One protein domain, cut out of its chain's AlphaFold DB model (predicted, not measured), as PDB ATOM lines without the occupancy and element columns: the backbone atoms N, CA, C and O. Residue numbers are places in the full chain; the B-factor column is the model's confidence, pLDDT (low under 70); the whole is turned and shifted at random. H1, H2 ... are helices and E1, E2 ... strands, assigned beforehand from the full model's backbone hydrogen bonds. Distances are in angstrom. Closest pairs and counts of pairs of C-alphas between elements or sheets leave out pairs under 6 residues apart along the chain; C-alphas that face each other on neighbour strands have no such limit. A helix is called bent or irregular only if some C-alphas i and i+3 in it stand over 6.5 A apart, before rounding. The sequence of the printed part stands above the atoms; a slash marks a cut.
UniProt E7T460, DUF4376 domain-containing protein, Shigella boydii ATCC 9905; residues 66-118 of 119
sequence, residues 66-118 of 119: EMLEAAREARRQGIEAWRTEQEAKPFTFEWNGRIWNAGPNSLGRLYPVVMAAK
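AT A GLANCE: This is residues 66 to 118 of the 119 residues of the protein "DUF4376 domain-containing protein" of Shigella boydii ATCC 9905 (UniProt E7T460). Residues 66 to 86 of the long helix H1 stick out as an arm leading to a two-strand hairpin, E1 and E2; the shorter helix H2 then begins near the last residue of H1 and runs off about perpendicular to it. The printed part has 53 residues, two named helices and two named strands, in the order H1, E1, E2, H2, mostly helix, with an antiparallel sheet. It is extended, radius of gyration of the C-alphas 17.6 A, and flat, spanning 53 by 28 by 13 A.

HOW THE PARTS SIT: Start at H1, residues 66 to 87, where every O i to N i+4 pair is within hydrogen-bond range; in H2, residues 104 to 117, 8 of 10 are. They are close but not clearly touching, closest C-alphas Glu 87 and Pro 104, 7.7 A, lines about perpendicular at 78 degrees. Between them, look at the hairpin of E1, residues 92 to 95, and E2, residues 98 to 101: N 93 and O 100 are 3.0 A apart.

IN THESE COORDINATES: Find C-alpha 66 at (112.374, 99.833, 100.218); H1 runs 31.0 A. E1 and E2 each measure 10.0 A. H2 runs 19.7 A to C-alpha 117 at (136.998, 135.813, 125.009), only just irregular: C-alphas 109 and 112 are 7.0 A apart.

THE WHOLE: The farthest C-alphas, Glu 66 and Gly 97, are 55.3 A apart. The printed part has no cut, its three links are tight, and no printed residue is under 70 in pLDDT.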
ATOM      1  N   GLU A  66     113.154  99.006  99.291       94.56
ATOM      2  CA  GLU A  66     112.374  99.833 100.218       94.56
ATOM      3  C   GLU A  66     112.364  99.236 101.633       94.56
ATOM      4  O   GLU A  66     112.522  99.962 102.615       94.56
ATOM      5  N   MET A  67     112.251  97.907 101.757       93.38
ATOM      6  CA  MET A  67     112.352  97.224 103.053       93.38
ATOM      7  C   MET A  67     113.729  97.427 103.693       93.38
ATOM      8  O   MET A  67     113.831  97.674 104.896       93.38
ATOM      9  N   LEU A  68     114.799  97.359 102.894       95.12
ATOM     10  CA  LEU A  68     116.163  97.588 103.376       95.12
ATOM     11  C   LEU A  68     116.385  99.040 103.807       95.12
ATOM     12  O   LEU A  68     117.060  99.284 104.808       95.12
ATOM     13  N   GLU A  69     115.843 100.004 103.066       96.94
ATOM     14  CA  GLU A  69     115.921 101.422 103.417       96.94
ATOM     15  C   GLU A  69     115.164 101.726 104.709       96.94
ATOM     16  O   GLU A  69     115.742 102.341 105.609       96.94
ATOM     17  N   ALA A  70     113.944 101.205 104.859       96.00
ATOM     18  CA  ALA A  70     113.169 101.334 106.088       96.00
ATOM     19  C   ALA A  70     113.903 100.723 107.297       96.00
ATOM     20  O   ALA A  70     113.998 101.348 108.354       96.00
ATOM     21  N   ALA A  71     114.502  99.536 107.138       95.75
ATOM     22  CA  ALA A  71     115.285  98.896 108.196       95.75
ATOM     23  C   ALA A  71     116.543  99.705 108.571       95.75
ATOM     24  O   ALA A  71     116.871  99.854 109.754       95.75
ATOM     25  N   ARG A  72     117.249 100.266 107.579       97.19
ATOM     26  CA  ARG A  72     118.410 101.147 107.803       97.19
ATOM     27  C   ARG A  72     118.016 102.424 108.530       97.19
ATOM     28  O   ARG A  72     118.723 102.840 109.446       97.19
ATOM     29  N   GLU A  73     116.906 103.037 108.135       98.00
ATOM     30  CA  GLU A  73     116.385 104.233 108.784       98.00
ATOM     31  C   GLU A  73     115.985 103.958 110.233       98.00
ATOM     32  O   GLU A  73     116.442 104.674 111.123       98.00
ATOM     33  N   ALA A  74     115.237 102.885 110.494       97.38
ATOM     34  CA  ALA A  74     114.881 102.485 111.853       97.38
ATOM     35  C   ALA A  74     116.136 102.267 112.717       97.38
ATOM     36  O   ALA A  74     116.216 102.722 113.862       97.38
ATOM     37  N   ARG A  75     117.176 101.635 112.153       97.88
ATOM     38  CA  ARG A  75     118.451 101.449 112.852       97.88
ATOM     39  C   ARG A  75     119.162 102.775 113.128       97.88
ATOM     40  O   ARG A  75     119.684 102.950 114.229       97.88
ATOM     41  N   ARG A  76     119.185 103.693 112.159       98.12
ATOM     42  CA  ARG A  76     119.757 105.040 112.311       98.12
ATOM     43  C   ARG A  76     119.044 105.815 113.415       98.12
ATOM     44  O   ARG A  76     119.719 106.334 114.295       98.12
ATOM     45  N   GLN A  77     117.714 105.821 113.420       97.94
ATOM     46  CA  GLN A  77     116.915 106.483 114.454       97.94
ATOM     47  C   GLN A  77     117.227 105.929 115.850       97.94
ATOM     48  O   GLN A  77     117.424 106.696 116.789       97.94
ATOM     49  N   GLY A  78     117.372 104.606 115.987       97.75
ATOM     50  CA  GLY A  78     117.788 103.991 117.251       97.75
ATOM     51  C   GLY A  78     119.184 104.430 117.713       97.75
ATOM     52  O   GLY A  78     119.393 104.686 118.899       97.75
ATOM     53  N   ILE A  79     120.140 104.561 116.786       98.06
ATOM     54  CA  ILE A  79     121.489 105.073 117.084       98.06
ATOM     55  C   ILE A  79     121.432 106.544 117.504       98.06
ATOM     56  O   ILE A  79     122.097 106.928 118.463       98.06
ATOM     57  N   GLU A  80     120.647 107.368 116.814       98.06
ATOM     58  CA  GLU A  80     120.495 108.792 117.124       98.06
ATOM     59  C   GLU A  80     119.829 109.017 118.482       98.06
ATOM     60  O   GLU A  80     120.303 109.851 119.258       98.06
ATOM     61  N   ALA A  81     118.793 108.242 118.809       97.75
ATOM     62  CA  ALA A  81     118.162 108.257 120.124       97.75
ATOM     63  C   ALA A  81     119.172 107.882 121.217       97.75
ATOM     64  O   ALA A  81     119.377 108.642 122.163       97.75
ATOM     65  N   TRP A  82     119.896 106.773 121.034       97.56
ATOM     66  CA  TRP A  82     120.920 106.347 121.986       97.56
ATOM     67  C   TRP A  82     122.043 107.379 122.141       97.56
ATOM     68  O   TRP A  82     122.470 107.660 123.260       97.56
ATOM     69  N   ARG A  83     122.509 107.980 121.037       96.88
ATOM     70  CA  ARG A  83     123.526 109.039 121.060       96.88
ATOM     71  C   ARG A  83     123.025 110.235 121.856       96.88
ATOM     72  O   ARG A  83     123.745 110.713 122.721       96.88
ATOM     73  N   THR A  84     121.796 110.675 121.600       94.19
ATOM     74  CA  THR A  84     121.170 111.796 122.314       94.19
ATOM     75  C   THR A  84     121.119 111.526 123.816       94.19
ATOM     76  O   THR A  84     121.492 112.381 124.616       94.19
ATOM     77  N   GLU A  85     120.737 110.311 124.214       93.50
ATOM     78  CA  GLU A  85     120.745 109.901 125.619       93.50
ATOM     79  C   GLU A  85     122.154 109.881 126.220       93.50
ATOM     80  O   GLU A  85     122.332 110.308 127.360       93.50
ATOM     81  N   GLN A  86     123.164 109.394 125.488       91.94
ATOM     82  CA  GLN A  86     124.543 109.400 125.983       91.94
ATOM     83  C   GLN A  86     125.103 110.817 126.101       91.94
ATOM     84  O   GLN A  86     125.718 111.137 127.113       91.94
ATOM     85  N   GLU A  87     124.878 111.668 125.102       89.00
ATOM     86  CA  GLU A  87     125.352 113.056 125.077       89.00
ATOM     87  C   GLU A  87     124.684 113.913 126.161       89.00
ATOM     88  O   GLU A  87     125.298 114.851 126.666       89.00
ATOM     89  N   ALA A  88     123.461 113.571 126.577       87.25
ATOM     90  CA  ALA A  88     122.775 114.238 127.681       87.25
ATOM     91  C   ALA A  88     123.325 113.864 129.071       87.25
ATOM     92  O   ALA A  88     123.048 114.569 130.049       87.25
ATOM     93  N   LYS A  89     124.085 112.767 129.204       88.12
ATOM     94  CA  LYS A  89     124.588 112.329 130.512       88.12
ATOM     95  C   LYS A  89     125.622 113.312 131.069       88.12
ATOM     96  O   LYS A  89     126.463 113.834 130.335       88.12
ATOM     97  N   PRO A  90     125.615 113.550 132.391       85.56
ATOM     98  CA  PRO A  90     126.681 114.305 133.022       85.56
ATOM     99  C   PRO A  90     127.995 113.518 132.941       85.56
ATOM    100  O   PRO A  90     128.030 112.315 133.197       85.56
ATOM    101  N   PHE A  91     129.083 114.221 132.636       87.06
ATOM    102  CA  PHE A  91     130.434 113.679 132.673       87.06
ATOM    103  C   PHE A  91     131.304 114.541 133.588       87.06
ATOM    104  O   PHE A  91     131.318 115.772 133.482       87.06
ATOM    105  N   THR A  92     132.024 113.890 134.498       89.94
ATOM    106  CA  THR A  92     132.972 114.534 135.411       89.94
ATOM    107  C   THR A  92     134.359 113.941 135.237       89.94
ATOM    108  O   THR A  92     134.487 112.733 135.049       89.94
ATOM    109  N   PHE A  93     135.392 114.768 135.366       88.75
ATOM    110  CA  PHE A  93     136.787 114.332 135.333       88.75
ATOM    111  C   PHE A  93     137.592 115.005 136.448       88.75
ATOM    112  O   PHE A  93     137.212 116.066 136.943       88.75
ATOM    113  N   GLU A  94     138.699 114.390 136.856       95.44
ATOM    114  CA  GLU A  94     139.597 114.949 137.865       95.44
ATOM    115  C   GLU A  94     140.761 115.699 137.206       95.44
ATOM    116  O   GLU A  94     141.371 115.214 136.253       95.44
ATOM    117  N   TRP A  95     141.079 116.888 137.719       91.69
ATOM    118  CA  TRP A  95     142.240 117.669 137.306       91.69
ATOM    119  C   TRP A  95     142.765 118.524 138.461       91.69
ATOM    120  O   TRP A  95     141.996 119.253 139.096       91.69
ATOM    121  N   ASN A  96     144.078 118.467 138.716       94.00
ATOM    122  CA  ASN A  96     144.756 119.151 139.829       94.00
ATOM    123  C   ASN A  96     144.097 118.896 141.203       94.00
ATOM    124  O   ASN A  96     143.899 119.828 141.985       94.00
ATOM    125  N   GLY A  97     143.717 117.644 141.486       95.62
ATOM    126  CA  GLY A  97     143.082 117.246 142.751       95.62
ATOM    127  C   GLY A  97     141.663 117.790 142.947       95.62
ATOM    128  O   GLY A  97     141.178 117.862 144.075       95.62
ATOM    129  N   ARG A  98     140.999 118.232 141.870       93.44
ATOM    130  CA  ARG A  98     139.614 118.726 141.882       93.44
ATOM    131  C   ARG A  98     138.768 117.973 140.865       93.44
ATOM    132  O   ARG A  98     139.243 117.673 139.773       93.44
ATOM    133  N   ILE A  99     137.501 117.737 141.203       90.62
ATOM    134  CA  ILE A  99     136.510 117.153 140.293       90.62
ATOM    135  C   ILE A  99     135.822 118.280 139.520       90.62
ATOM    136  O   ILE A  99     135.253 119.199 140.111       90.62
ATOM    137  N   TRP A 100     135.855 118.190 138.195       86.50
ATOM    138  CA  TRP A 100     135.254 119.142 137.271       86.50
ATOM    139  C   TRP A 100     134.062 118.512 136.559       86.50
ATOM    140  O   TRP A 100     134.127 117.365 136.123       86.50
ATOM    141  N   ASN A 101     132.975 119.271 136.405       88.00
ATOM    142  CA  ASN A 101     131.827 118.873 135.593       88.00
ATOM    143  C   ASN A 101     132.012 119.394 134.163       88.00
ATOM    144  O   ASN A 101     131.970 120.605 133.950       88.00
ATOM    145  N   ALA A 102     132.189 118.484 133.207       82.62
ATOM    146  CA  ALA A 102     132.283 118.758 131.770       82.62
ATOM    147  C   ALA A 102     131.009 118.366 131.001       82.62
ATOM    148  O   ALA A 102     131.017 118.307 129.775       82.62
ATOM    149  N   GLY A 103     129.908 118.102 131.706       86.31
ATOM    150  CA  GLY A 103     128.627 117.799 131.088       86.31
ATOM    151  C   GLY A 103     127.987 119.007 130.381       86.31
ATOM    152  O   GLY A 103     128.414 120.155 130.573       86.31
ATOM    153  N   PRO A 104     126.903 118.773 129.618       84.12
ATOM    154  CA  PRO A 104     126.239 119.790 128.794       84.12
ATOM    155  C   PRO A 104     125.850 121.065 129.551       84.12
ATOM    156  O   PRO A 104     126.006 122.170 129.034       84.12
ATOM    157  N   ASN A 105     125.421 120.938 130.809       82.94
ATOM    158  CA  ASN A 105     125.056 122.082 131.651       82.94
ATOM    159  C   ASN A 105     126.241 123.016 131.937       82.94
ATOM    160  O   ASN A 105     126.080 124.237 131.945       82.94
ATOM    161  N   SER A 106     127.435 122.468 132.175       84.00
ATOM    162  CA  SER A 106     128.641 123.281 132.362       84.00
ATOM    163  C   SER A 106     129.064 123.936 131.053       84.00
ATOM    164  O   SER A 106     129.369 125.127 131.046       84.00
ATOM    165  N   LEU A 107     129.027 123.189 129.943       83.31
ATOM    166  CA  LEU A 107     129.333 123.724 128.615       83.31
ATOM    167  C   LEU A 107     128.405 124.887 128.256       83.31
ATOM    168  O   LEU A 107     128.898 125.950 127.896       83.31
ATOM    169  N   GLY A 108     127.090 124.745 128.449       86.00
ATOM    170  CA  GLY A 108     126.114 125.805 128.178       86.00
ATOM    171  C   GLY A 108     126.349 127.084 128.990       86.00
ATOM    172  O   GLY A 108     126.152 128.183 128.481       86.00
ATOM    173  N   ARG A 109     126.838 126.963 130.231       86.12
ATOM    174  CA  ARG A 109     127.201 128.120 131.072       86.12
ATOM    175  C   ARG A 109     128.486 128.807 130.619       86.12
ATOM    176  O   ARG A 109     128.596 130.023 130.735       86.12
ATOM    177  N   LEU A 110     129.467 128.034 130.157       86.06
ATOM    178  CA  LEU A 110     130.789 128.545 129.784       86.06
ATOM    179  C   LEU A 110     130.832 129.070 128.345       86.06
ATOM    180  O   LEU A 110     131.586 130.000 128.066       86.06
ATOM    181  N   TYR A 111     130.011 128.520 127.445       85.62
ATOM    182  CA  TYR A 111     130.032 128.825 126.013       85.62
ATOM    183  C   TYR A 111     129.947 130.329 125.693       85.62
ATOM    184  O   TYR A 111     130.785 130.798 124.924       85.62
ATOM    185  N   PRO A 112     129.045 131.132 126.304       88.31
ATOM    186  CA  PRO A 112     128.969 132.566 126.011       88.31
ATOM    187  C   PRO A 112     130.260 133.318 126.356       88.31
ATOM    188  O   PRO A 112     130.706 134.171 125.593       88.31
ATOM    189  N   VAL A 113     130.890 132.972 127.483       86.38
ATOM    190  CA  VAL A 113     132.127 133.615 127.948       86.38
ATOM    191  C   VAL A 113     133.313 133.193 127.085       86.38
ATOM    192  O   VAL A 113     134.116 134.035 126.695       86.38
ATOM    193  N   VAL A 114     133.404 131.905 126.738       84.50
ATOM    194  CA  VAL A 114     134.456 131.383 125.851       84.50
ATOM    195  C   VAL A 114     134.372 132.026 124.467       84.50
ATOM    196  O   VAL A 114     135.400 132.409 123.919       84.50
ATOM    197  N   MET A 115     133.166 132.186 123.914       89.44
ATOM    198  CA  MET A 115     132.975 132.842 122.617       89.44
ATOM    199  C   MET A 115     133.314 134.335 122.664       89.44
ATOM    200  O   MET A 115     133.915 134.837 121.723       89.44
ATOM    201  N   ALA A 116     132.988 135.032 123.759       86.62
ATOM    202  CA  ALA A 116     133.338 136.442 123.937       86.62
ATOM    203  C   ALA A 116     134.848 136.675 124.134       86.62
ATOM    204  O   ALA A 116     135.370 137.690 123.689       86.62
ATOM    205  N   ALA A 117     135.552 135.742 124.783       86.00
ATOM    206  CA  ALA A 117     136.998 135.813 125.009       86.00
ATOM    207  C   ALA A 117     137.837 135.406 123.783       86.00
ATOM    208  O   ALA A 117     139.056 135.558 123.788       86.00
ATOM    209  N   LYS A 118     137.198 134.858 122.742       76.19
ATOM    210  CA  LYS A 118     137.829 134.472 121.479       76.19
ATOM    211  C   LYS A 118     137.951 135.706 120.570       76.19
ATOM    212  O   LYS A 118     137.303 135.788 119.532       76.19
TER     213      LYS A 118